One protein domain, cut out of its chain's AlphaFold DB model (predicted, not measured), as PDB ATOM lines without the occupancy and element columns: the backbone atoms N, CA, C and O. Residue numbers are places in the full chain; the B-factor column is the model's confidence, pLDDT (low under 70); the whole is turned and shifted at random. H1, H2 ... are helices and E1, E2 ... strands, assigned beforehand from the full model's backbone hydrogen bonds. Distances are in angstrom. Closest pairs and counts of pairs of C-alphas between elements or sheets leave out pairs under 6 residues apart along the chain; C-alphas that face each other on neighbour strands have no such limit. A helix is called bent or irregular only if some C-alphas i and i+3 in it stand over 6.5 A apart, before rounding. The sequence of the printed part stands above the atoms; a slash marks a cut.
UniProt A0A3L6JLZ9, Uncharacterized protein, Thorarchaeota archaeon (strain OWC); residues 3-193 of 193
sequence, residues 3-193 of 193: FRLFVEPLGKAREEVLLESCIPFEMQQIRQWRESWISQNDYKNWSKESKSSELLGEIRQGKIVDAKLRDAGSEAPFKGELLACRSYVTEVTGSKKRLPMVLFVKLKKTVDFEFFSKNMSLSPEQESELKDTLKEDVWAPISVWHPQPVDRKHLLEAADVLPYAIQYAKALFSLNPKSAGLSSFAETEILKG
ATOM      1  N   PHE A   3     -11.347  37.516  20.892       83.56
ATOM      2  CA  PHE A   3     -12.514  36.640  20.859       83.56
ATOM      3  C   PHE A   3     -12.130  35.264  21.359       83.56
ATOM      4  O   PHE A   3     -11.134  34.693  20.929       83.56
ATOM      5  N   ARG A   4     -12.935  34.715  22.258       86.62
ATOM      6  CA  ARG A   4     -12.891  33.302  22.608       86.62
ATOM      7  C   ARG A   4     -14.050  32.626  21.895       86.62
ATOM      8  O   ARG A   4     -15.199  32.988  22.130       86.62
ATOM      9  N   LEU A   5     -13.744  31.669  21.029       89.81
ATOM     10  CA  LEU A   5     -14.732  30.836  20.356       89.81
ATOM     11  C   LEU A   5     -14.592  29.403  20.846       89.81
ATOM     12  O   LEU A   5     -13.497  28.849  20.864       89.81
ATOM     13  N   PHE A   6     -15.713  28.780  21.171       89.88
ATOM     14  CA  PHE A   6     -15.807  27.332  21.216       89.88
ATOM     15  C   PHE A   6     -16.445  26.882  19.913       89.88
ATOM     16  O   PHE A   6     -17.529  27.348  19.552       89.88
ATOM     17  N   VAL A   7     -15.779  25.987  19.191       91.69
ATOM     18  CA  VAL A   7     -16.242  25.524  17.880       91.69
ATOM     19  C   VAL A   7     -16.324  24.003  17.849       91.69
ATOM     20  O   VAL A   7     -15.575  23.300  18.525       91.69
ATOM     21  N   GLU A   8     -17.271  23.491  17.070       92.06
ATOM     22  CA  GLU A   8     -17.469  22.062  16.828       92.06
ATOM     23  C   GLU A   8     -17.459  21.830  15.311       92.06
ATOM     24  O   GLU A   8     -18.491  22.014  14.649       92.06
ATOM     25  N   PRO A   9     -16.298  21.483  14.726       91.19
ATOM     26  CA  PRO A   9     -16.235  21.040  13.341       91.19
ATOM     27  C   PRO A   9     -16.981  19.711  13.179       91.19
ATOM     28  O   PRO A   9     -16.941  18.851  14.064       91.19
ATOM     29  N   LEU A  10     -17.649  19.514  12.042       90.69
ATOM     30  CA  LEU A  10     -18.409  18.291  11.789       90.69
ATOM     31  C   LEU A  10     -17.488  17.062  11.838       90.69
ATOM     32  O   LEU A  10     -16.460  17.009  11.163       90.69
ATOM     33  N   GLY A  11     -17.873  16.067  12.640       87.31
ATOM     34  CA  GLY A  11     -17.119  14.821  12.789       87.31
ATOM     35  C   GLY A  11     -15.816  14.944  13.589       87.31
ATOM     36  O   GLY A  11     -15.018  14.009  13.573       87.31
ATOM     37  N   LYS A  12     -15.577  16.066  14.284       87.81
ATOM     38  CA  LYS A  12     -14.395  16.275  15.136       87.81
ATOM     39  C   LYS A  12     -14.788  16.687  16.554       87.81
ATOM     40  O   LYS A  12     -15.925  17.067  16.823       87.81
ATOM     41  N   ALA A  13     -13.826  16.590  17.471       88.81
ATOM     42  CA  ALA A  13     -13.996  17.057  18.839       88.81
ATOM     43  C   ALA A  13     -14.124  18.587  18.890       88.81
ATOM     44  O   ALA A  13     -13.597  19.298  18.033       88.81
ATOM     45  N   ARG A  14     -14.800  19.074  19.933       92.19
ATOM     46  CA  ARG A  14     -14.870  20.505  20.234       92.19
ATOM     47  C   ARG A  14     -13.481  21.051  20.525       92.19
ATOM     48  O   ARG A  14     -12.680  20.393  21.185       92.19
ATOM     49  N   GLU A  15     -13.240  22.276  20.088       89.00
ATOM     50  CA  GLU A  15     -11.994  22.990  20.337       89.00
ATOM     51  C   GLU A  15     -12.278  24.425  20.792       89.00
ATOM     52  O   GLU A  15     -13.244  25.061  20.359       89.00
ATOM     53  N   GLU A  16     -11.439  24.919  21.700       88.56
ATOM     54  CA  GLU A  16     -11.418  26.319  22.116       88.56
ATOM     55  C   GLU A  16     -10.386  27.072  21.275       88.56
ATOM     56  O   GLU A  16      -9.244  26.636  21.124       88.56
ATOM     57  N   VAL A  17     -10.790  28.221  20.747       87.06
ATOM     58  CA  VAL A  17      -9.996  29.060  19.857       87.06
ATOM     59  C   VAL A  17      -9.960  30.478  20.418       87.06
ATOM     60  O   VAL A  17     -11.001  31.078  20.682       87.06
ATOM     61  N   LEU A  18      -8.759  31.031  20.592       84.62
ATOM     62  CA  LEU A  18      -8.546  32.405  21.056       84.62
ATOM     63  C   LEU A  18      -8.046  33.269  19.900       84.62
ATOM     64  O   LEU A  18      -6.921  33.097  19.447       84.62
ATOM     65  N   LEU A  19      -8.866  34.198  19.429       83.75
ATOM     66  CA  LEU A  19      -8.567  35.042  18.284       83.75
ATOM     67  C   LEU A  19      -8.137  36.441  18.734       83.75
ATOM     68  O   LEU A  19      -8.696  37.022  19.671       83.75
ATOM     69  N   GLU A  20      -7.156  36.985  18.024       82.00
ATOM     70  CA  GLU A  20      -6.664  38.351  18.187       82.00
ATOM     71  C   GLU A  20      -7.441  39.292  17.258       82.00
ATOM     72  O   GLU A  20      -7.744  38.932  16.118       82.00
ATOM     73  N   SER A  21      -7.826  40.475  17.740       81.44
ATOM     74  CA  SER A  21      -8.566  41.459  16.933       81.44
ATOM     75  C   SER A  21      -7.723  41.981  15.772       81.44
ATOM     76  O   SER A  21      -6.552  42.299  15.955       81.44
ATOM     77  N   CYS A  22      -8.349  42.152  14.609       83.50
ATOM     78  CA  CYS A  22      -7.769  42.826  13.445       83.50
ATOM     79  C   CYS A  22      -8.473  44.148  13.100       83.50
ATOM     80  O   CYS A  22      -8.274  44.677  12.009       83.50
ATOM     81  N   ILE A  23      -9.311  44.672  14.003       87.19
ATOM     82  CA  ILE A  23      -9.953  45.980  13.823       87.19
ATOM     83  C   ILE A  23      -8.891  47.087  13.926       87.19
ATOM     84  O   ILE A  23      -8.217  47.163  14.957       87.19
ATOM     85  N   PRO A  24      -8.738  47.937  12.894       87.19
ATOM     86  CA  PRO A  24      -7.767  49.026  12.906       87.19
ATOM     87  C   PRO A  24      -8.207  50.211  13.773       87.19
ATOM     88  O   PRO A  24      -9.397  50.484  13.903       87.19
ATOM     89  N   PHE A  25      -7.232  50.963  14.290       86.62
ATOM     90  CA  PHE A  25      -7.445  52.185  15.086       86.62
ATOM     91  C   PHE A  25      -6.863  53.440  14.416       86.62
ATOM     92  O   PHE A  25      -6.670  54.471  15.055       86.62
ATOM     93  N   GLU A  26      -6.607  53.375  13.109       87.75
ATOM     94  CA  GLU A  26      -6.145  54.502  12.297       87.75
ATOM     95  C   GLU A  26      -7.027  54.644  11.051       87.75
ATOM     96  O   GLU A  26      -7.331  53.653  10.386       87.75
ATOM     97  N   MET A  27      -7.408  55.871  10.679       88.62
ATOM     98  CA  MET A  27      -8.310  56.104   9.536       88.62
ATOM     99  C   MET A  27      -7.763  55.557   8.211       88.62
ATOM    100  O   MET A  27      -8.522  55.024   7.403       88.62
ATOM    101  N   GLN A  28      -6.449  55.633   7.987       89.56
ATOM    102  CA  GLN A  28      -5.827  55.053   6.793       89.56
ATOM    103  C   GLN A  28      -6.014  53.531   6.740       89.56
ATOM    104  O   GLN A  28      -6.366  52.986   5.695       89.56
ATOM    105  N   GLN A  29      -5.833  52.851   7.871       88.81
ATOM    106  CA  GLN A  29      -6.024  51.408   7.981       88.81
ATOM    107  C   GLN A  29      -7.509  51.026   7.923       88.81
ATOM    108  O   GLN A  29      -7.846  50.010   7.327       88.81
ATOM    109  N   ILE A  30      -8.416  51.851   8.460       90.00
ATOM    110  CA  ILE A  30      -9.868  51.664   8.303       90.00
ATOM    111  C   ILE A  30     -10.242  51.689   6.819       90.00
ATOM    112  O   ILE A  30     -10.958  50.805   6.355       90.00
ATOM    113  N   ARG A  31      -9.717  52.648   6.047       91.25
ATOM    114  CA  ARG A  31      -9.951  52.713   4.595       91.25
ATOM    115  C   ARG A  31      -9.459  51.454   3.875       91.25
ATOM    116  O   ARG A  31     -10.178  50.944   3.027       91.25
ATOM    117  N   GLN A  32      -8.294  50.920   4.246       88.94
ATOM    118  CA  GLN A  32      -7.794  49.646   3.708       88.94
ATOM    119  C   GLN A  32      -8.669  48.460   4.126       88.94
ATOM    120  O   GLN A  32      -8.990  47.594   3.318       88.94
ATOM    121  N   TRP A  33      -9.101  48.429   5.386       89.88
ATOM    122  CA  TRP A  33      -9.957  47.377   5.913       89.88
ATOM    123  C   TRP A  33     -11.289  47.286   5.167       89.88
ATOM    124  O   TRP A  33     -11.756  46.177   4.906       89.88
ATOM    125  N   ARG A  34     -11.853  48.421   4.733       90.88
ATOM    126  CA  ARG A  34     -13.067  48.456   3.900       90.88
ATOM    127  C   ARG A  34     -12.946  47.658   2.606       90.88
ATOM    128  O   ARG A  34     -13.950  47.155   2.120       90.88
ATOM    129  N   GLU A  35     -11.743  47.468   2.068       88.06
ATOM    130  CA  GLU A  35     -11.546  46.639   0.873       88.06
ATOM    131  C   GLU A  35     -11.799  45.143   1.108       88.06
ATOM    132  O   GLU A  35     -11.893  44.375   0.150       88.06
ATOM    133  N   SER A  36     -11.856  44.712   2.369       88.62
ATOM    134  CA  SER A  36     -12.227  43.345   2.754       88.62
ATOM    135  C   SER A  36     -13.705  43.183   3.075       88.62
ATOM    136  O   SER A  36     -14.135  42.075   3.395       88.62
ATOM    137  N   TRP A  37     -14.470  44.276   3.052       92.44
ATOM    138  CA  TRP A  37     -15.878  44.245   3.402       92.44
ATOM    139  C   TRP A  37     -16.696  43.631   2.292       92.44
ATOM    140  O   TRP A  37     -16.439  43.818   1.105       92.44
ATOM    141  N   ILE A  38     -17.717  42.902   2.712       92.25
ATOM    142  CA  ILE A  38     -18.508  42.089   1.810       92.25
ATOM    143  C   ILE A  38     -19.947  42.482   1.996       92.25
ATOM    144  O   ILE A  38     -20.516  42.338   3.083       92.25
ATOM    145  N   SER A  39     -20.532  42.999   0.922       92.06
ATOM    146  CA  SER A  39     -21.931  43.378   0.947       92.06
ATOM    147  C   SER A  39     -22.798  42.151   1.222       92.06
ATOM    148  O   SER A  39     -22.455  41.008   0.900       92.06
ATOM    149  N   GLN A  40     -23.980  42.375   1.788       90.62
ATOM    150  CA  GLN A  40     -24.935  41.293   2.004       90.62
ATOM    151  C   GLN A  40     -25.331  40.584   0.691       90.62
ATOM    152  O   GLN A  40     -25.703  39.409   0.717       90.62
ATOM    153  N   ASN A  41     -25.258  41.273  -0.454       91.31
ATOM    154  CA  ASN A  41     -25.520  40.682  -1.766       91.31
ATOM    155  C   ASN A  41     -24.380  39.757  -2.200       91.31
ATOM    156  O   ASN A  41     -24.646  38.612  -2.569       91.31
ATOM    157  N   ASP A  42     -23.131  40.204  -2.066       91.25
ATOM    158  CA  ASP A  42     -21.955  39.399  -2.411       91.25
ATOM    159  C   ASP A  42     -21.867  38.157  -1.524       91.25
ATOM    160  O   ASP A  42     -21.680  37.049  -2.024       91.25
ATOM    161  N   TYR A  43     -22.139  38.303  -0.224       91.62
ATOM    162  CA  TYR A  43     -22.218  37.170   0.700       91.62
ATOM    163  C   TYR A  43     -23.274  36.139   0.270       91.62
ATOM    164  O   TYR A  43     -23.034  34.930   0.318       91.62
ATOM    165  N   LYS A  44     -24.461  36.590  -0.160       90.62
ATOM    166  CA  LYS A  44     -25.526  35.690  -0.635       90.62
ATOM    167  C   LYS A  44     -25.128  34.958  -1.913       90.62
ATOM    168  O   LYS A  44     -25.455  33.777  -2.032       90.62
ATOM    169  N   ASN A  45     -24.467  35.638  -2.846       89.75
ATOM    170  CA  ASN A  45     -23.989  35.034  -4.091       89.75
ATOM    171  C   ASN A  45     -22.908  33.994  -3.792       89.75
ATOM    172  O   ASN A  45     -23.087  32.817  -4.109       89.75
ATOM    173  N   TRP A  46     -21.893  34.380  -3.019       89.69
ATOM    174  CA  TRP A  46     -20.851  33.478  -2.538       89.69
ATOM    175  C   TRP A  46     -21.421  32.255  -1.809       89.69
ATOM    176  O   TRP A  46     -21.035  31.121  -2.080       89.69
ATOM    177  N   SER A  47     -22.395  32.434  -0.911       87.19
ATOM    178  CA  SER A  47     -22.990  31.317  -0.163       87.19
ATOM    179  C   SER A  47     -23.785  30.348  -1.049       87.19
ATOM    180  O   SER A  47     -24.054  29.224  -0.613       87.19
ATOM    181  N   LYS A  48     -24.227  30.769  -2.239       86.19
ATOM    182  CA  LYS A  48     -24.860  29.883  -3.224       86.19
ATOM    183  C   LYS A  48     -23.801  29.167  -4.053       86.19
ATOM    184  O   LYS A  48     -23.891  27.953  -4.191       86.19
ATOM    185  N   GLU A  49     -22.808  29.900  -4.546       82.50
ATOM    186  CA  GLU A  49     -21.735  29.380  -5.403       82.50
ATOM    187  C   GLU A  49     -20.818  28.407  -4.663       82.50
ATOM    188  O   GLU A  49     -20.510  27.344  -5.185       82.50
ATOM    189  N   SER A  50     -20.467  28.707  -3.411       75.62
ATOM    190  CA  SER A  50     -19.678  27.817  -2.548       75.62
ATOM    191  C   SER A  50     -20.318  26.445  -2.361       75.62
ATOM    192  O   SER A  50     -19.606  25.471  -2.183       75.62
ATOM    193  N   LYS A  51     -21.644  26.295  -2.474       72.56
ATOM    194  CA  LYS A  51     -22.271  24.959  -2.433       72.56
ATOM    195  C   LYS A  51     -21.819  24.053  -3.587       72.56
ATOM    196  O   LYS A  51     -22.009  22.844  -3.496       72.56
ATOM    197  N   SER A  52     -21.207  24.620  -4.627       67.50
ATOM    198  CA  SER A  52     -20.401  23.907  -5.613       67.50
ATOM    199  C   SER A  52     -18.993  23.697  -5.048       67.50
ATOM    200  O   SER A  52     -18.094  24.516  -5.243       67.50
ATOM    201  N   SER A  53     -18.801  22.611  -4.299       66.25
ATOM    202  CA  SER A  53     -17.572  22.299  -3.552       66.25
ATOM    203  C   SER A  53     -16.283  22.255  -4.388       66.25
ATOM    204  O   SER A  53     -15.200  22.157  -3.833       66.25
ATOM    205  N   GLU A  54     -16.343  22.323  -5.715       67.19
ATOM    206  CA  GLU A  54     -15.147  22.331  -6.567       67.19
ATOM    207  C   GLU A  54     -14.411  23.684  -6.561       67.19
ATOM    208  O   GLU A  54     -13.188  23.716  -6.690       67.19
ATOM    209  N   LEU A  55     -15.116  24.805  -6.357       71.44
ATOM    210  CA  LEU A  55     -14.535  26.155  -6.490       71.44
ATOM    211  C   LEU A  55     -13.678  26.591  -5.286       71.44
ATOM    212  O   LEU A  55     -12.816  27.457  -5.419       71.44
ATOM    213  N   LEU A  56     -13.905  25.994  -4.112       77.00
ATOM    214  CA  LEU A  56     -13.249  26.343  -2.839       77.00
ATOM    215  C   LEU A  56     -12.440  25.190  -2.226       77.00
ATOM    216  O   LEU A  56     -11.993  25.294  -1.080       77.00
ATOM    217  N   GLY A  57     -12.273  24.087  -2.958       84.56
ATOM    218  CA  GLY A  57     -11.820  22.818  -2.389       84.56
ATOM    219  C   GLY A  57     -12.889  22.158  -1.510       84.56
ATOM    220  O   GLY A  57     -14.029  22.609  -1.432       84.56
ATOM    221  N   GLU A  58     -12.526  21.081  -0.812       88.19
ATOM    222  CA  GLU A  58     -13.470  20.314   0.010       88.19
ATOM    223  C   GLU A  58     -14.126  21.204   1.081       88.19
ATOM    224  O   GLU A  58     -13.462  21.714   1.982       88.19
ATOM    225  N   ILE A  59     -15.443  21.393   1.020       88.69
ATOM    226  CA  ILE A  59     -16.144  22.163   2.049       88.69
ATOM    227  C   ILE A  59     -16.502  21.257   3.207       88.69
ATOM    228  O   ILE A  59     -17.190  20.247   3.047       88.69
ATOM    229  N   ARG A  60     -16.112  21.690   4.402       89.94
ATOM    230  CA  ARG A  60     -16.510  21.063   5.654       89.94
ATOM    231  C   ARG A  60     -17.341  22.018   6.482       89.94
ATOM    232  O   ARG A  60     -17.029  23.196   6.626       89.94
ATOM    233  N   GLN A  61     -18.429  21.500   7.025       91.50
ATOM    234  CA  GLN A  61     -19.307  22.278   7.885       91.50
ATOM    235  C   GLN A  61     -18.895  22.138   9.350       91.50
ATOM    236  O   GLN A  61     -18.206  21.200   9.744       91.50
ATOM    237  N   GLY A  62     -19.362  23.067  10.170       92.75
ATOM    238  CA  GLY A  62     -19.364  22.958  11.620       92.75
ATOM    239  C   GLY A  62     -20.155  24.112  12.225       92.75
ATOM    240  O   GLY A  62     -20.864  24.832  11.515       92.75
ATOM    241  N   LYS A  63     -20.034  24.302  13.536       94.06
ATOM    242  CA  LYS A  63     -20.759  25.355  14.260       94.06
ATOM    243  C   LYS A  63     -19.894  26.048  15.303       94.06
ATOM    244  O   LYS A  63     -18.983  25.444  15.870       94.06
ATOM    245  N   ILE A  64     -20.219  27.305  15.573       93.94
ATOM    246  CA  ILE A  64     -19.735  28.046  16.738       93.94
ATOM    247  C   ILE A  64     -20.728  27.755  17.864       93.94
ATOM    248  O   ILE A  64     -21.919  28.010  17.714       93.94
ATOM    249  N   VAL A  65     -20.266  27.146  18.957       93.62
ATOM    250  CA  VAL A  65     -21.139  26.764  20.082       93.62
ATOM    251  C   VAL A  65     -21.218  27.841  21.158       93.62
ATOM    252  O   VAL A  65     -22.240  27.953  21.825       93.62
ATOM    253  N   ASP A  66     -20.152  28.618  21.326       91.88
ATOM    254  CA  ASP A  66     -20.095  29.757  22.240       91.88
ATOM    255  C   ASP A  66     -19.083  30.772  21.701       91.88
ATOM    256  O   ASP A  66     -18.072  30.402  21.096       91.88
ATOM    257  N   ALA A  67     -19.371  32.053  21.906       91.06
ATOM    258  CA  ALA A  67     -18.537  33.155  21.462       91.06
ATOM    259  C   ALA A  67     -18.542  34.260  22.515       91.06
ATOM    260  O   ALA A  67     -19.598  34.770  22.897       91.06
ATOM    261  N   LYS A  68     -17.351  34.656  22.967       90.12
ATOM    262  CA  LYS A  68     -17.168  35.674  24.003       90.12
ATOM    263  C   LYS A  68     -16.164  36.733  23.574       90.12
ATOM    264  O   LYS A  68     -15.076  36.419  23.092       90.12
ATOM    265  N   LEU A  69     -16.530  37.988  23.793       86.19
ATOM    266  CA  LEU A  69     -15.643  39.142  23.762       86.19
ATOM    267  C   LEU A  69     -14.790  39.144  25.022       86.19
ATOM    268  O   LEU A  69     -15.319  39.000  26.121       86.19
ATOM    269  N   ARG A  70     -13.482  39.337  24.867       81.81
ATOM    270  CA  ARG A  70     -12.529  39.408  25.972       81.81
ATOM    271  C   ARG A  70     -11.846  40.769  25.997       81.81
ATOM    272  O   ARG A  70     -11.201  41.160  25.016       81.81
ATOM    273  N   ASP A  71     -11.944  41.440  27.142       74.62
ATOM    274  CA  ASP A  71     -11.283  42.718  27.413       74.62
ATOM    275  C   ASP A  71     -10.731  42.773  28.842       74.62
ATOM    276  O   ASP A  71     -11.434  42.416  29.785       74.62
ATOM    277  N   ALA A  72      -9.462  43.166  28.986       68.88
ATOM    278  CA  ALA A  72      -8.732  43.345  30.250       68.88
ATOM    279  C   ALA A  72      -9.033  42.324  31.384       68.88
ATOM    280  O   ALA A  72      -9.013  42.670  32.561       68.88
ATOM    281  N   GLY A  73      -9.295  41.051  31.045       69.12
ATOM    282  CA  GLY A  73      -9.576  39.970  32.008       69.12
ATOM    283  C   GLY A  73     -11.059  39.643  32.235       69.12
ATOM    284  O   GLY A  73     -11.358  38.655  32.900       69.12
ATOM    285  N   SER A  74     -11.974  40.407  31.643       80.19
ATOM    286  CA  SER A  74     -13.411  40.120  31.597       80.19
ATOM    287  C   SER A  74     -13.803  39.402  30.302       80.19
ATOM    288  O   SER A  74     -13.174  39.597  29.257       80.19
ATOM    289  N   GLU A  75     -14.841  38.563  30.372       87.31
ATOM    290  CA  GLU A  75     -15.460  37.924  29.208       87.31
ATOM    291  C   GLU A  75     -16.958  38.229  29.174       87.31
ATOM    292  O   GLU A  75     -17.662  38.020  30.162       87.31
ATOM    293  N   ALA A  76     -17.450  38.691  28.027       87.44
ATOM    294  CA  ALA A  76     -18.861  38.963  27.789       87.44
ATOM    295  C   ALA A  76     -19.355  38.170  26.571       87.44
ATOM    296  O   ALA A  76     -18.616  38.054  25.594       87.44
ATOM    297  N   PRO A  77     -20.590  37.637  26.574       87.81
ATOM    298  CA  PRO A  77     -21.149  36.974  25.399       87.81
ATOM    299  C   PRO A  77     -21.153  37.897  24.178       87.81
ATOM    300  O   PRO A  77     -21.559  39.059  24.270       87.81
ATOM    301  N   PHE A  78     -20.731  37.370  23.032       86.94
ATOM    302  CA  PHE A  78     -20.860  38.068  21.764       86.94
ATOM    303  C   PHE A  78     -22.333  38.141  21.349       86.94
ATOM    304  O   PHE A  78     -23.072  37.164  21.466       86.94
ATOM    305  N   LYS A  79     -22.765  39.299  20.842       82.31
ATOM    306  CA  LYS A  79     -24.127  39.512  20.340       82.31
ATOM    307  C   LYS A  79     -24.063  39.857  18.857       82.31
ATOM    308  O   LYS A  79     -23.673  40.962  18.505       82.31
ATOM    309  N   GLY A  80     -24.464  38.929  17.995       85.00
ATOM    310  CA  GLY A  80     -24.481  39.139  16.549       85.00
ATOM    311  C   GLY A  80     -24.305  37.841  15.772       85.00
ATOM    312  O   GLY A  80     -24.047  36.795  16.357       85.00
ATOM    313  N   GLU A  81     -24.444  37.928  14.452       90.50
ATOM    314  CA  GLU A  81     -24.179  36.806  13.549       90.50
ATOM    315  C   GLU A  81     -22.668  36.651  13.343       90.50
ATOM    316  O   GLU A  81     -21.971  37.641  13.084       90.50
ATOM    317  N   LEU A  82     -22.182  35.411  13.435       91.44
ATOM    318  CA  LEU A  82     -20.768  35.069  13.302       91.44
ATOM    319  C   LEU A  82     -20.546  34.084  12.157       91.44
ATOM    320  O   LEU A  82     -21.306  33.134  11.949       91.44
ATOM    321  N   LEU A  83     -19.438  34.278  11.453       93.38
ATOM    322  CA  LEU A  83     -18.946  33.365  10.435       93.38
ATOM    323  C   LEU A  83     -17.442  33.205  10.623       93.38
ATOM    324  O   LEU A  83     -16.700  34.162  10.443       93.38
ATOM    325  N   ALA A  84     -16.979  32.007  10.958       92.94
ATOM    326  CA  ALA A  84     -15.553  31.710  10.995       92.94
ATOM    327  C   ALA A  84     -15.184  30.761   9.856       92.94
ATOM    328  O   ALA A  84     -15.846  29.746   9.636       92.94
ATOM    329  N   CYS A  85     -14.111  31.093   9.146       92.00
ATOM    330  CA  CYS A  85     -13.598  30.293   8.043       92.00
ATOM    331  C   CYS A  85     -12.180  29.837   8.372       92.00
ATOM    332  O   CYS A  85     -11.322  30.657   8.703       92.00
ATOM    333  N   ARG A  86     -11.931  28.533   8.251       89.06
ATOM    334  CA  ARG A  86     -10.608  27.926   8.398       89.06
ATOM    335  C   ARG A  86     -10.294  27.106   7.155       89.06
ATOM    336  O   ARG A  86     -10.844  26.023   6.973       89.06
ATOM    337  N   SER A  87      -9.404  27.618   6.315       87.88
ATOM    338  CA  SER A  87      -9.012  26.942   5.078       87.88
ATOM    339  C   SER A  87      -7.692  26.187   5.203       87.88
ATOM    340  O   SER A  87      -6.886  26.401   6.109       87.88
ATOM    341  N   TYR A  88      -7.474  25.285   4.258       88.44
ATOM    342  CA  TYR A  88      -6.278  24.476   4.109       88.44
ATOM    343  C   TYR A  88      -5.779  24.603   2.676       88.44
ATOM    344  O   TYR A  88      -6.575  24.704   1.743       88.44
ATOM    345  N   VAL A  89      -4.467  24.558   2.497       86.88
ATOM    346  CA  VAL A  89      -3.812  24.577   1.184       86.88
ATOM    347  C   VAL A  89      -2.861  23.392   1.072       86.88
ATOM    348  O   VAL A  89      -2.387  22.878   2.086       86.88
ATOM    349  N   THR A  90      -2.578  22.953  -0.150       85.12
ATOM    350  CA  THR A  90      -1.568  21.917  -0.399       85.12
ATOM    351  C   THR A  90      -0.214  22.582  -0.619       85.12
ATOM    352  O   THR A  90      -0.078  23.456  -1.478       85.12
ATOM    353  N   GLU A  91       0.785  22.193   0.167       81.75
ATOM    354  CA  GLU A  91       2.173  22.628  -0.006       81.75
ATOM    355  C   GLU A  91       2.841  21.900  -1.181       81.75
ATOM    356  O   GLU A  91       2.358  20.874  -1.656       81.75
ATOM    357  N   VAL A  92       3.994  22.404  -1.632       80.56
ATOM    358  CA  VAL A  92       4.784  21.805  -2.730       80.56
ATOM    359  C   VAL A  92       5.174  20.347  -2.434       80.56
ATOM    360  O   VAL A  92       5.283  19.530  -3.339       80.56
ATOM    361  N   THR A  93       5.331  20.008  -1.157       82.88
ATOM    362  CA  THR A  93       5.607  18.662  -0.627       82.88
ATOM    363  C   THR A  93       4.401  17.716  -0.660       82.88
ATOM    364  O   THR A  93       4.548  16.538  -0.347       82.88
ATOM    365  N   GLY A  94       3.202  18.211  -0.986       80.56
ATOM    366  CA  GLY A  94       1.949  17.453  -0.930       80.56
ATOM    367  C   GLY A  94       1.286  17.418   0.454       80.56
ATOM    368  O   GLY A  94       0.190  16.872   0.586       80.56
ATOM    369  N   SER A  95       1.895  18.012   1.487       85.50
ATOM    370  CA  SER A  95       1.277  18.151   2.813       85.50
ATOM    371  C   SER A  95       0.142  19.176   2.804       85.50
ATOM    372  O   SER A  95       0.218  20.217   2.149       85.50
ATOM    373  N   LYS A  96      -0.918  18.909   3.578       84.31
ATOM    374  CA  LYS A  96      -1.964  19.901   3.862       84.31
ATOM    375  C   LYS A  96      -1.464  20.877   4.933       84.31
ATOM    376  O   LYS A  96      -1.256  20.478   6.079       84.31
ATOM    377  N   LYS A  97      -1.351  22.161   4.592       82.56
ATOM    378  CA  LYS A  97      -1.100  23.258   5.534       82.56
ATOM    379  C   LYS A  97      -2.415  23.898   5.949       82.56
ATOM    380  O   LYS A  97      -3.183  24.363   5.109       82.56
ATOM    381  N   ARG A  98      -2.665  23.952   7.256       85.12
ATOM    382  CA  ARG A  98      -3.798  24.681   7.837       85.12
ATOM    383  C   ARG A  98      -3.488  26.179   7.859       85.12
ATOM    384  O   ARG A  98      -2.450  26.574   8.385       85.12
ATOM    385  N   LEU A  99      -4.387  26.994   7.317       82.31
ATOM    386  CA  LEU A  99      -4.314  28.451   7.407       82.31
ATOM    387  C   LEU A  99      -4.933  28.955   8.724       82.31
ATOM    388  O   LEU A  99      -5.704  28.226   9.364       82.31
ATOM    389  N   PRO A 100      -4.608  30.190   9.145       84.00
ATOM    390  CA  PRO A 100      -5.305  30.867  10.228       84.00
ATOM    391  C   PRO A 100      -6.827  30.853  10.056       84.00
ATOM    392  O   PRO A 100      -7.351  30.950   8.948       84.00
ATOM    393  N   MET A 101      -7.540  30.757  11.175       88.00
ATOM    394  CA  MET A 101      -8.984  30.957  11.203       88.00
ATOM    395  C   MET A 101      -9.273  32.454  11.188       88.00
ATOM    396  O   MET A 101      -8.711  33.183  12.004       88.00
ATOM    397  N   VAL A 102     -10.171  32.896  10.311       90.75
ATOM    398  CA  VAL A 102     -10.621  34.292  10.238       90.75
ATOM    399  C   VAL A 102     -12.086  34.370  10.644       90.75
ATOM    400  O   VAL A 102     -12.919  33.622  10.124       90.75
ATOM    401  N   LEU A 103     -12.388  35.269  11.578       91.81
ATOM    402  CA  LEU A 103     -13.730  35.552  12.066       91.81
ATOM    403  C   LEU A 103     -14.303  36.784  11.374       91.81
ATOM    404  O   LEU A 103     -13.738  37.876  11.457       91.81
ATOM    405  N   PHE A 104     -15.461  36.595  10.760       93.25
ATOM    406  CA  PHE A 104     -16.274  37.615  10.130       93.25
ATOM    407  C   PHE A 104     -17.539  37.867  10.951       93.25
ATOM    408  O   PHE A 104     -18.145  36.939  11.495       93.25
ATOM    409  N   VAL A 105     -17.960  39.128  10.991       92.25
ATOM    410  CA  VAL A 105     -19.202  39.568  11.643       92.25
ATOM    411  C   VAL A 105     -19.983  40.507  10.748       92.25
ATOM    412  O   VAL A 105     -19.400  41.163   9.883       92.25
ATOM    413  N   LYS A 106     -21.279  40.660  11.031       91.12
ATOM    414  CA  LYS A 106     -22.038  41.818  10.548       91.12
ATOM    415  C   LYS A 106     -21.632  43.074  11.309       91.12
ATOM    416  O   LYS A 106     -21.930  43.216  12.500       91.12
ATOM    417  N   LEU A 107     -20.958  43.984  10.612       88.50
ATOM    418  CA  LEU A 107     -20.245  45.100  11.221       88.50
ATOM    419  C   LEU A 107     -21.167  46.052  11.986       88.50
ATOM    420  O   LEU A 107     -20.927  46.315  13.162       88.50
ATOM    421  N   LYS A 108     -22.267  46.474  11.356       83.94
ATOM    422  CA  LYS A 108     -23.244  47.432  11.899       83.94
ATOM    423  C   LYS A 108     -23.774  47.080  13.294       83.94
ATOM    424  O   LYS A 108     -24.171  47.965  14.044       83.94
ATOM    425  N   LYS A 109     -23.836  45.787  13.627       76.19
ATOM    426  CA  LYS A 109     -24.333  45.287  14.922       76.19
ATOM    427  C   LYS A 109     -23.224  45.003  15.935       76.19
ATOM    428  O   LYS A 109     -23.535  44.707  17.083       76.19
ATOM    429  N   THR A 110     -21.968  45.045  15.501       80.00
ATOM    430  CA  THR A 110     -20.825  44.542  16.267       80.00
ATOM    431  C   THR A 110     -19.864  45.645  16.679       80.00
ATOM    432  O   THR A 110     -19.359  45.626  17.796       80.00
ATOM    433  N   VAL A 111     -19.592  46.586  15.776       82.38
ATOM    434  CA  VAL A 111     -18.632  47.668  15.991       82.38
ATOM    435  C   VAL A 111     -19.343  48.966  15.650       82.38
ATOM    436  O   VAL A 111     -19.619  49.243  14.482       82.38
ATOM    437  N   ASP A 112     -19.701  49.726  16.676       83.69
ATOM    438  CA  ASP A 112     -20.368  51.012  16.520       83.69
ATOM    439  C   ASP A 112     -19.361  52.168  16.492       83.69
ATOM    440  O   ASP A 112     -18.153  52.002  16.665       83.69
ATOM    441  N   PHE A 113     -19.858  53.375  16.227       86.19
ATOM    442  CA  PHE A 113     -19.017  54.569  16.242       86.19
ATOM    443  C   PHE A 113     -18.433  54.845  17.637       86.19
ATOM    444  O   PHE A 113     -17.308  55.328  17.739       86.19
ATOM    445  N   GLU A 114     -19.175  54.525  18.702       86.50
ATOM    446  CA  GLU A 114     -18.745  54.743  20.087       86.50
ATOM    447  C   GLU A 114     -17.505  53.910  20.436       86.50
ATOM    448  O   GLU A 114     -16.614  54.378  21.148       86.50
ATOM    449  N   PHE A 115     -17.398  52.701  19.881       84.25
ATOM    450  CA  PHE A 115     -16.198  51.883  19.966       84.25
ATOM    451  C   PHE A 115     -14.969  52.633  19.440       84.25
ATOM    452  O   PHE A 115     -13.934  52.649  20.104       84.25
ATOM    453  N   PHE A 116     -15.058  53.289  18.285       86.94
ATOM    454  CA  PHE A 116     -13.915  54.006  17.717       86.94
ATOM    455  C   PHE A 116     -13.652  55.342  18.406       86.94
ATOM    456  O   PHE A 116     -12.499  55.638  18.703       86.94
ATOM    457  N   SER A 117     -14.685  56.126  18.728       84.50
ATOM    458  CA  SER A 117     -14.504  57.441  19.361       84.50
ATOM    459  C   SER A 117     -13.865  57.362  20.752       84.50
ATOM    460  O   SER A 117     -13.199  58.301  21.178       84.50
ATOM    461  N   LYS A 118     -14.014  56.230  21.452       84.75
ATOM    462  CA  LYS A 118     -13.320  55.959  22.724       84.75
ATOM    463  C   LYS A 118     -11.847  55.587  22.563       84.75
ATOM    464  O   LYS A 118     -11.085  55.748  23.510       84.75
ATOM    465  N   ASN A 119     -11.462  55.057  21.404       83.25
ATOM    466  CA  ASN A 119     -10.133  54.487  21.165       83.25
ATOM    467  C   ASN A 119      -9.292  55.299  20.163       83.25
ATOM    468  O   ASN A 119      -8.113  55.004  19.984       83.25
ATOM    469  N   MET A 120      -9.871  56.312  19.514       86.06
ATOM    470  CA  MET A 120      -9.226  57.135  18.492       86.06
ATOM    471  C   MET A 120      -9.467  58.623  18.750       86.06
ATOM    472  O   MET A 120     -10.558  59.030  19.140       86.06
ATOM    473  N   SER A 121      -8.469  59.454  18.451       87.38
ATOM    474  CA  SER A 121      -8.644  60.905  18.344       87.38
ATOM    475  C   SER A 121      -8.954  61.266  16.893       87.38
ATOM    476  O   SER A 121      -8.072  61.192  16.038       87.38
ATOM    477  N   LEU A 122     -10.210  61.614  16.613       88.00
ATOM    478  CA  LEU A 122     -10.715  61.891  15.266       88.00
ATOM    479  C   LEU A 122     -10.973  63.391  15.076       88.00
ATOM    480  O   LEU A 122     -11.476  64.056  15.979       88.00
ATOM    481  N   SER A 123     -10.661  63.925  13.891       93.12
ATOM    482  CA  SER A 123     -11.150  65.250  13.486       93.12
ATOM    483  C   SER A 123     -12.651  65.200  13.150       93.12
ATOM    484  O   SER A 123     -13.159  64.121  12.827       93.12
ATOM    485  N   PRO A 124     -13.376  66.336  13.148       93.62
ATOM    486  CA  PRO A 124     -14.792  66.368  12.768       93.62
ATOM    487  C   PRO A 124     -15.079  65.735  11.396       93.62
ATOM    488  O   PRO A 124     -16.087  65.051  11.212       93.62
ATOM    489  N   GLU A 125     -14.173  65.913  10.435       93.88
ATOM    490  CA  GLU A 125     -14.269  65.317   9.102       93.88
ATOM    491  C   GLU A 125     -14.120  63.790   9.159       93.88
ATOM    492  O   GLU A 125     -14.903  63.068   8.542       93.88
ATOM    493  N   GLN A 126     -13.151  63.290   9.935       93.06
ATOM    494  CA  GLN A 126     -12.931  61.854  10.121       93.06
ATOM    495  C   GLN A 126     -14.088  61.194  10.874       93.06
ATOM    496  O   GLN A 126     -14.471  60.072  10.550       93.06
ATOM    497  N   GLU A 127     -14.678  61.885  11.851       92.31
ATOM    498  CA  GLU A 127     -15.880  61.401  12.524       92.31
ATOM    499  C   GLU A 127     -17.047  61.242  11.551       92.31
ATOM    500  O   GLU A 127     -17.750  60.230  11.601       92.31
ATOM    501  N   SER A 128     -17.263  62.227  10.671       93.12
ATOM    502  CA  SER A 128     -18.304  62.140   9.644       93.12
ATOM    503  C   SER A 128     -18.043  60.968   8.701       93.12
ATOM    504  O   SER A 128     -18.937  60.152   8.480       93.12
ATOM    505  N   GLU A 129     -16.808  60.832   8.206       92.44
ATOM    506  CA  GLU A 129     -16.407  59.730   7.326       92.44
ATOM    507  C   GLU A 129     -16.645  58.365   7.984       92.44
ATOM    508  O   GLU A 129     -17.188  57.453   7.354       92.44
ATOM    509  N   LEU A 130     -16.268  58.215   9.256       90.50
ATOM    510  CA  LEU A 130     -16.417  56.962   9.985       90.50
ATOM    511  C   LEU A 130     -17.888  56.636  10.262       90.50
ATOM    512  O   LEU A 130     -18.308  55.493  10.082       90.50
ATOM    513  N   LYS A 131     -18.694  57.634  10.644       91.31
ATOM    514  CA  LYS A 131     -20.145  57.467  10.819       91.31
ATOM    515  C   LYS A 131     -20.809  57.018   9.528       91.31
ATOM    516  O   LYS A 131     -21.662  56.139   9.576       91.31
ATOM    517  N   ASP A 132     -20.437  57.601   8.394       89.94
ATOM    518  CA  ASP A 132     -20.978  57.205   7.094       89.94
ATOM    519  C   ASP A 132     -20.536  55.792   6.709       89.94
ATOM    520  O   ASP A 132     -21.359  54.971   6.309       89.94
ATOM    521  N   THR A 133     -19.264  55.482   6.941       87.38
ATOM    522  CA  THR A 133     -18.660  54.168   6.697       87.38
ATOM    523  C   THR A 133     -19.355  53.049   7.490       87.38
ATOM    524  O   THR A 133     -19.609  51.980   6.946       87.38
ATOM    525  N   LEU A 134     -19.731  53.279   8.752       87.75
ATOM    526  CA  LEU A 134     -20.341  52.259   9.622       87.75
ATOM    527  C   LEU A 134     -21.866  52.083   9.443       87.75
ATOM    528  O   LEU A 134     -22.479  51.272  10.140       87.75
ATOM    529  N   LYS A 135     -22.513  52.817   8.525       86.12
ATOM    530  CA  LYS A 135     -23.966  52.684   8.272       86.12
ATOM    531  C   LYS A 135     -24.337  51.414   7.505       86.12
ATOM    532  O   LYS A 135     -25.487  50.958   7.606       86.12
ATOM    533  N   GLU A 136     -23.398  50.883   6.730       82.75
ATOM    534  CA  GLU A 136     -23.606  49.757   5.824       82.75
ATOM    535  C   GLU A 136     -23.694  48.419   6.579       82.75
ATOM    536  O   GLU A 136     -22.962  48.162   7.534       82.75
ATOM    537  N   ASP A 137     -24.609  47.545   6.149       88.31
ATOM    538  CA  ASP A 137     -24.709  46.176   6.670       88.31
ATOM    539  C   ASP A 137     -23.816  45.249   5.837       88.31
ATOM    540  O   ASP A 137     -24.227  44.705   4.808       88.31
ATOM    541  N   VAL A 138     -22.563  45.134   6.270       92.38
ATOM    542  CA  VAL A 138     -21.507  44.360   5.609       92.38
ATOM    543  C   VAL A 138     -20.957  43.279   6.526       92.38
ATOM    544  O   VAL A 138     -20.946  43.423   7.753       92.38
ATOM    545  N   TRP A 139     -20.447  42.212   5.921       93.19
ATOM    546  CA  TRP A 139     -19.563  41.272   6.593       93.19
ATOM    547  C   TRP A 139     -18.135  41.804   6.559       93.19
ATOM    548  O   TRP A 139     -17.636  42.157   5.492       93.19
ATOM    549  N   ALA A 140     -17.476  41.840   7.713       92.62
ATOM    550  CA  ALA A 140     -16.096  42.295   7.828       92.62
ATOM    551  C   ALA A 140     -15.273  41.322   8.682       92.62
ATOM    552  O   ALA A 140     -15.790  40.825   9.691       92.62
ATOM    553  N   PRO A 141     -14.008  41.043   8.316       91.44
ATOM    554  CA  PRO A 141     -13.103  40.290   9.171       91.44
ATOM    555  C   PRO A 141     -12.728  41.145  10.385       91.44
ATOM    556  O   PRO A 141     -12.290  42.281  10.224       91.44
ATOM    557  N   ILE A 142     -12.895  40.611  11.594       87.62
ATOM    558  CA  ILE A 142     -12.611  41.342  12.841       87.62
ATOM    559  C   ILE A 142     -11.591  40.654  13.744       87.62
ATOM    560  O   ILE A 142     -11.093  41.278  14.683       87.62
ATOM    561  N   SER A 143     -11.285  39.378  13.503       83.44
ATOM    562  CA  SER A 143     -10.348  38.640  14.343       83.44
ATOM    563  C   SER A 143      -9.730  37.440  13.629       83.44
ATOM    564  O   SER A 143     -10.357  36.853  12.748       83.44
ATOM    565  N   VAL A 144      -8.509  37.062  14.020       81.81
ATOM    566  CA  VAL A 144      -7.746  35.953  13.429       81.81
ATOM    567  C   VAL A 144      -7.112  35.081  14.522       81.81
ATOM    568  O   VAL A 144      -6.633  35.598  15.529       81.81
ATOM    569  N   TRP A 145      -7.077  33.758  14.323       77.25
ATOM    570  CA  TRP A 145      -6.325  32.806  15.160       77.25
ATOM    571  C   TRP A 145      -5.377  31.934  14.344       77.25
ATOM    572  O   TRP A 145      -5.749  31.424  13.287       77.25
ATOM    573  N   HIS A 146      -4.175  31.699  14.878       64.62
ATOM    574  CA  HIS A 146      -3.171  30.826  14.276       64.62
ATOM    575  C   HIS A 146      -3.152  29.432  14.941       64.62
ATOM    576  O   HIS A 146      -3.090  29.343  16.166       64.62
ATOM    577  N   PRO A 147      -3.145  28.331  14.166       53.34
ATOM    578  CA  PRO A 147      -3.318  26.971  14.686       53.34
ATOM    579  C   PRO A 147      -2.119  26.329  15.399       53.34
ATOM    580  O   PRO A 147      -2.254  25.210  15.891       53.34
ATOM    581  N   GLN A 148      -0.954  26.973  15.439       54.31
ATOM    582  CA  GLN A 148       0.249  26.449  16.101       54.31
ATOM    583  C   GLN A 148       0.657  27.352  17.274       54.31
ATOM    584  O   GLN A 148       0.571  28.573  17.116       54.31
ATOM    585  N   PRO A 149       1.119  26.791  18.418       46.25
ATOM    586  CA  PRO A 149       1.799  27.564  19.447       46.25
ATOM    587  C   PRO A 149       3.033  28.176  18.805       46.25
ATOM    588  O   PRO A 149       3.900  27.482  18.276       46.25
ATOM    589  N   VAL A 150       3.031  29.495  18.757       44.34
ATOM    590  CA  VAL A 150       3.930  30.230  17.893       44.34
ATOM    591  C   VAL A 150       5.308  30.280  18.545       44.34
ATOM    592  O   VAL A 150       5.486  30.928  19.575       44.34
ATOM    593  N   ASP A 151       6.279  29.566  17.975       38.72
ATOM    594  CA  ASP A 151       7.685  29.714  18.351       38.72
ATOM    595  C   ASP A 151       8.120  31.162  18.060       38.72
ATOM    596  O   ASP A 151       7.690  31.750  17.066       38.72
ATOM    597  N   ARG A 152       8.958  31.772  18.906       41.66
ATOM    598  CA  ARG A 152       9.259  33.224  18.856       41.66
ATOM    599  C   ARG A 152       9.850  33.701  17.517       41.66
ATOM    600  O   ARG A 152       9.845  34.897  17.258       41.66
ATOM    601  N   LYS A 153      10.347  32.794  16.667       41.97
ATOM    602  CA  LYS A 153      10.829  33.079  15.299       41.97
ATOM    603  C   LYS A 153       9.750  33.021  14.210       41.97
ATOM    604  O   LYS A 153       9.971  33.541  13.125       41.97
ATOM    605  N   HIS A 154       8.621  32.375  14.489       37.38
ATOM    606  CA  HIS A 154       7.486  32.189  13.580       37.38
ATOM    607  C   HIS A 154       6.239  32.914  14.066       37.38
ATOM    608  O   HIS A 154       5.138  32.583  13.618       37.38
ATOM    609  N   LEU A 155       6.420  33.887  14.978       40.91
ATOM    610  CA  LEU A 155       5.465  34.968  15.192       40.91
ATOM    611  C   LEU A 155       4.857  35.261  13.823       40.91
ATOM    612  O   LEU A 155       5.574  35.580  12.879       40.91
ATOM    613  N   LEU A 156       3.532  35.153  13.705       48.03
ATOM    614  CA  LEU A 156       2.869  36.185  12.929       48.03
ATOM    615  C   LEU A 156       3.562  37.468  13.379       48.03
ATOM    616  O   LEU A 156       3.506  37.780  14.573       48.03
ATOM    617  N   GLU A 157       4.257  38.175  12.497       50.12
ATOM    618  CA  GLU A 157       4.363  39.593  12.750       50.12
ATOM    619  C   GLU A 157       2.903  40.043  12.819       50.12
ATOM    620  O   GLU A 157       2.198  40.131  11.821       50.12
ATOM    621  N   ALA A 158       2.387  40.200  14.041       44.66
ATOM    622  CA  ALA A 158       1.030  40.662  14.286       44.66
ATOM    623  C   ALA A 158       0.801  42.046  13.633       44.66
ATOM    624  O   ALA A 158      -0.337  42.486  13.499       44.66
ATOM    625  N   ALA A 159       1.888  42.689  13.181       41.09
ATOM    626  CA  ALA A 159       1.945  43.850  12.309       41.09
ATOM    627  C   ALA A 159       1.281  43.653  10.918       41.09
ATOM    628  O   ALA A 159       0.820  44.641  10.357       41.09
ATOM    629  N   ASP A 160       1.129  42.418  10.405       54.78
ATOM    630  CA  ASP A 160       0.607  42.100   9.051       54.78
ATOM    631  C   ASP A 160      -0.827  41.518   9.019       54.78
ATOM    632  O   ASP A 160      -1.338  41.099   7.972       54.78
ATOM    633  N   VAL A 161      -1.515  41.463  10.165       70.50
ATOM    634  CA  VAL A 161      -2.794  40.736  10.309       70.50
ATOM    635  C   VAL A 161      -3.903  41.319   9.430       70.50
ATOM    636  O   VAL A 161      -4.695  40.567   8.857       70.50
ATOM    637  N   LEU A 162      -3.964  42.646   9.301       73.25
ATOM    638  CA  LEU A 162      -4.981  43.317   8.494       73.25
ATOM    639  C   LEU A 162      -4.773  43.088   6.980       73.25
ATOM    640  O   LEU A 162      -5.712  42.604   6.343       73.25
ATOM    641  N   PRO A 163      -3.581  43.340   6.393       77.00
ATOM    642  CA  PRO A 163      -3.295  42.977   5.002       77.00
ATOM    643  C   PRO A 163      -3.611  41.514   4.677       77.00
ATOM    644  O   PRO A 163      -4.246  41.230   3.659       77.00
ATOM    645  N   TYR A 164      -3.237  40.588   5.565       77.19
ATOM    646  CA  TYR A 164      -3.543  39.170   5.397       77.19
ATOM    647  C   TYR A 164      -5.051  38.892   5.411       77.19
ATOM    648  O   TYR A 164      -5.562  38.209   4.523       77.19
ATOM    649  N   ALA A 165      -5.784  39.438   6.388       79.31
ATOM    650  CA  ALA A 165      -7.231  39.265   6.485       79.31
ATOM    651  C   ALA A 165      -7.953  39.799   5.237       79.31
ATOM    652  O   ALA A 165      -8.888  39.158   4.756       79.31
ATOM    653  N   ILE A 166      -7.478  40.917   4.671       82.19
ATOM    654  CA  ILE A 166      -7.991  41.473   3.415       82.19
ATOM    655  C   ILE A 166      -7.731  40.516   2.246       82.19
ATOM    656  O   ILE A 166      -8.663  40.179   1.516       82.19
ATOM    657  N   GLN A 167      -6.489  40.056   2.069       80.62
ATOM    658  CA  GLN A 167      -6.132  39.123   0.995       80.62
ATOM    659  C   GLN A 167      -6.933  37.819   1.087       80.62
ATOM    660  O   GLN A 167      -7.493  37.360   0.093       80.62
ATOM    661  N   TYR A 168      -7.047  37.257   2.289       84.00
ATOM    662  CA  TYR A 168      -7.815  36.043   2.537       84.00
ATOM    663  C   TYR A 168      -9.308  36.234   2.248       84.00
ATOM    664  O   TYR A 168      -9.911  35.392   1.582       84.00
ATOM    665  N   ALA A 169      -9.905  37.346   2.692       87.19
ATOM    666  CA  ALA A 169     -11.302  37.664   2.405       87.19
ATOM    667  C   ALA A 169     -11.548  37.772   0.892       87.19
ATOM    668  O   ALA A 169     -12.467  37.139   0.374       87.19
ATOM    669  N   LYS A 170     -10.683  38.487   0.162       85.38
ATOM    670  CA  LYS A 170     -10.769  38.588  -1.303       85.38
ATOM    671  C   LYS A 170     -10.657  37.209  -1.967       85.38
ATOM    672  O   LYS A 170     -11.504  36.853  -2.780       85.38
ATOM    673  N   ALA A 171      -9.689  36.381  -1.570       84.12
ATOM    674  CA  ALA A 171      -9.546  35.025  -2.103       84.12
ATOM    675  C   ALA A 171     -10.779  34.144  -1.856       84.12
ATOM    676  O   ALA A 171     -11.229  33.449  -2.769       84.12
ATOM    677  N   LEU A 172     -11.312  34.171  -0.633       87.44
ATOM    678  CA  LEU A 172     -12.430  33.331  -0.219       87.44
ATOM    679  C   LEU A 172     -13.744  33.744  -0.885       87.44
ATOM    680  O   LEU A 172     -14.488  32.882  -1.345       87.44
ATOM    681  N   PHE A 173     -14.042  35.040  -0.924       88.00
ATOM    682  CA  PHE A 173     -15.351  35.528  -1.352       88.00
ATOM    683  C   PHE A 173     -15.425  35.902  -2.828       88.00
ATOM    684  O   PHE A 173     -16.501  35.812  -3.410       88.00
ATOM    685  N   SER A 174     -14.297  36.240  -3.457       84.56
ATOM    686  CA  SER A 174     -14.206  36.371  -4.916       84.56
ATOM    687  C   SER A 174     -13.857  35.051  -5.611       84.56
ATOM    688  O   SER A 174     -13.626  35.054  -6.818       84.56
ATOM    689  N   LEU A 175     -13.777  33.940  -4.865       81.75
ATOM    690  CA  LEU A 175     -13.456  32.602  -5.381       81.75
ATOM    691  C   LEU A 175     -12.160  32.572  -6.217       81.75
ATOM    692  O   LEU A 175     -12.055  31.861  -7.215       81.75
ATOM    693  N   ASN A 176     -11.157  33.361  -5.817       82.44
ATOM    694  CA  ASN A 176      -9.905  33.516  -6.560       82.44
ATOM    695  C   ASN A 176      -8.674  33.474  -5.634       82.44
ATOM    696  O   ASN A 176      -8.085  34.519  -5.334       82.44
ATOM    697  N   PRO A 177      -8.227  32.276  -5.211       78.00
ATOM    698  CA  PRO A 177      -7.066  32.110  -4.332       78.00
ATOM    699  C   PRO A 177      -5.780  32.734  -4.886       78.00
ATOM    700  O   PRO A 177      -4.994  33.315  -4.137       78.00
ATOM    701  N   LYS A 178      -5.600  32.697  -6.214       80.62
ATOM    702  CA  LYS A 178      -4.409  33.237  -6.884       80.62
ATOM    703  C   LYS A 178      -4.257  34.743  -6.690       80.62
ATOM    704  O   LYS A 178      -3.130  35.224  -6.632       80.62
ATOM    705  N   SER A 179      -5.362  35.478  -6.542       77.06
ATOM    706  CA  SER A 179      -5.321  36.923  -6.272       77.06
ATOM    707  C   SER A 179      -4.689  37.275  -4.919       77.06
ATOM    708  O   SER A 179      -4.214  38.392  -4.741       77.06
ATOM    709  N   ALA A 180      -4.628  36.311  -3.995       72.31
ATOM    710  CA  ALA A 180      -3.986  36.423  -2.689       72.31
ATOM    711  C   ALA A 180      -2.648  35.666  -2.607       72.31
ATOM    712  O   ALA A 180      -2.171  35.377  -1.514       72.31
ATOM    713  N   GLY A 181      -2.065  35.262  -3.744       74.81
ATOM    714  CA  GLY A 181      -0.839  34.457  -3.757       74.81
ATOM    715  C   GLY A 181      -1.011  33.039  -3.196       74.81
ATOM    716  O   GLY A 181      -0.021  32.378  -2.888       74.81
ATOM    717  N   LEU A 182      -2.250  32.552  -3.062       78.25
ATOM    718  CA  LEU A 182      -2.549  31.182  -2.644       78.25
ATOM    719  C   LEU A 182      -2.674  30.284  -3.883       78.25
ATOM    720  O   LEU A 182      -3.275  30.672  -4.885       78.25
ATOM    721  N   SER A 183      -2.125  29.068  -3.817       75.06
ATOM    722  CA  SER A 183      -2.154  28.100  -4.925       75.06
ATOM    723  C   SER A 183      -3.586  27.678  -5.268       75.06
ATOM    724  O   SER A 183      -4.050  27.855  -6.395       75.06
ATOM    725  N   SER A 184      -4.283  27.151  -4.268       81.44
ATOM    726  CA  SER A 184      -5.710  26.847  -4.241       81.44
ATOM    727  C   SER A 184      -6.078  26.404  -2.826       81.44
ATOM    728  O   SER A 184      -5.216  25.995  -2.042       81.44
ATOM    729  N   PHE A 185      -7.362  26.463  -2.491       86.12
ATOM    730  CA  PHE A 185      -7.852  25.806  -1.288       86.12
ATOM    731  C   PHE A 185      -7.985  24.302  -1.547       86.12
ATOM    732  O   PHE A 185      -8.543  23.879  -2.555       86.12
ATOM    733  N   ALA A 186      -7.464  23.497  -0.627       87.94
ATOM    734  CA  ALA A 186      -7.677  22.054  -0.609       87.94
ATOM    735  C   ALA A 186      -8.946  21.694   0.176       87.94
ATOM    736  O   ALA A 186      -9.634  20.731  -0.153       87.94
ATOM    737  N   GLU A 187      -9.245  22.463   1.221       88.81
ATOM    738  CA  GLU A 187     -10.407  22.287   2.085       88.81
ATOM    739  C   GLU A 187     -10.739  23.627   2.750       88.81
ATOM    740  O   GLU A 187      -9.828  24.383   3.090       88.81
ATOM    741  N   THR A 188     -12.017  23.914   2.973       90.81
ATOM    742  CA  THR A 188     -12.464  25.071   3.755       90.81
ATOM    743  C   THR A 188     -13.524  24.648   4.768       90.81
ATOM    744  O   THR A 188     -14.621  24.224   4.406       90.81
ATOM    745  N   GLU A 189     -13.196  24.780   6.054       91.81
ATOM    746  CA  GLU A 189     -14.125  24.606   7.169       91.81
ATOM    747  C   GLU A 189     -14.890  25.915   7.417       91.81
ATOM    748  O   GLU A 189     -14.287  26.943   7.732       91.81
ATOM    749  N   ILE A 190     -16.219  25.870   7.285       92.69
ATOM    750  CA  ILE A 190     -17.122  27.004   7.520       92.69
ATOM    751  C   ILE A 190     -17.925  26.749   8.797       92.69
ATOM    752  O   ILE A 190     -18.677  25.777   8.895       92.69
ATOM    753  N   LEU A 191     -17.788  27.659   9.759       93.81
ATOM    754  CA  LEU A 191     -18.418  27.617  11.074       93.81
ATOM    755  C   LEU A 191     -19.365  28.815  11.201       93.81
ATOM    756  O   LEU A 191     -18.962  29.951  10.950       93.81
ATOM    757  N   LYS A 192     -20.617  28.574  11.592       92.38
ATOM    758  CA  LYS A 192     -21.622  29.631  11.800       92.38
ATOM    759  C   LYS A 192     -22.105  29.639  13.247       92.38
ATOM    760  O   LYS A 192     -22.202  28.567  13.850       92.38
ATOM    761  N   GLY A 193     -22.364  30.836  13.771       84.38
ATOM    762  CA  GLY A 193     -22.899  31.101  15.110       84.38
ATOM    763  C   GLY A 193     -24.078  32.055  15.057       84.38
ATOM    764  O   GLY A 193     -24.080  32.923  14.151       84.38
TER     765      GLY A 193
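What this domain is: This is residues 3 to 193 of the 193 residues of an uncharacterized protein of Thorarchaeota archaeon (strain OWC) (UniProt A0A3L6JLZ9). A closed barrel of seven strands makes the core, and the long helix H5 crosses its outside with H1, H2 and H6 packed round H5. H3 and H4 lie beyond one end of the barrel, and the tip of the E5 and E6 hairpin makes the other end of the longest axis. The printed part has 191 residues, with six named helices and eight named strands in the order E1 E2 H1 H2 E3 E4 E5 E6 H3 H4 E7 H5 H6 E8, class mixed. The ring is mixed, with E8 and E3 parallel and its other neighbours antiparallel. The whole is compact, with a radius of gyration of the C-alphas of 16.8 A and spans of 53 by 36 by 33 A.

Where its parts are: Find C-alpha 3 at (-12.514, 36.640, 20.859), where E1, residues 3 to 9, begins. Then come E2, 15 to 21, H1, 27 to 36, and H2, 40 to 49. E3, 58 to 71, is 35.5 A long and bends by 66 degrees at residue 65. Next are E4, 74 to 77, E5, 82 to 90, 27.0 A, and E6, 96 to 106, 30.5 A. H3, 113 to 119, precedes H4, 124 to 133, with C-alpha 124 at (-14.792, 66.368, 12.768). E7, 138 to 145, H5, 158 to 173, 23.2 A, H6, 177 to 180, and E8, 185 to 192, follow; E8 ends at C-alpha 192, (-21.622, 29.631, 11.800).

How they stand to each other: Go round the barrel by N and O pairs within hydrogen-bond range: E1 to E2, N 5 and O 17, 2.8 A; E2 to E7, N 20 and O 144, 2.9 A; E7 to E6, N 103 and O 143, 2.8 A; E6 to E5, N 99 and O 87, 2.8 A; E5 to E8, N 88 and O 187, 2.8 A; E8 to E3, N 60 and O 188, 2.9 A; E3 to E1, N 6 and O 66, 2.9 A. E4, not in the ring, forms a hairpin with E3, N 69 and O 76 at 2.8 A. H5 is irregular, C-alphas 159 and 162 being 7.9 A apart; it lies outside the barrel at a height over the sheet of 8.3 A, across the strands, at 88 degrees to E6 on the local plane. H5 touches H1, closest C-alphas Ser 36 and Ile 166, 4.7 A, at a shallow tilt of 30 degrees, the same way. H5 touches H6 with residues 167 to 171 alone, closest C-alphas Ala 171 and Pro 177, 4.4 A. With residue 173 alone it only just touches H2, with 3 pairs of C-alphas within 8 A, the closest Trp 46 and Phe 173, 6.0 A. H3 and H4 are not on the barrel; they are close but not clearly touching, C-alphas Phe 113 and Lys 131 being closest at 6.3 A. Every O i to N i+4 pair is within range in H2 and H4, against 4 of 6 in H1, 2 of 3 in H3 and 10 of 12 in H5; H6 is too short for one.

The domain as a whole: The two C-alphas farthest apart are those of Thr 93 and Pro 124, 53.6 A. The printed part has no cut. The link from E7 to H5 is long, and its residues 149 to 154 stand free. Mean pLDDT of the printed part is 83.0; residues 52 to 54, 72 to 73 and 146 to 160 are under 70.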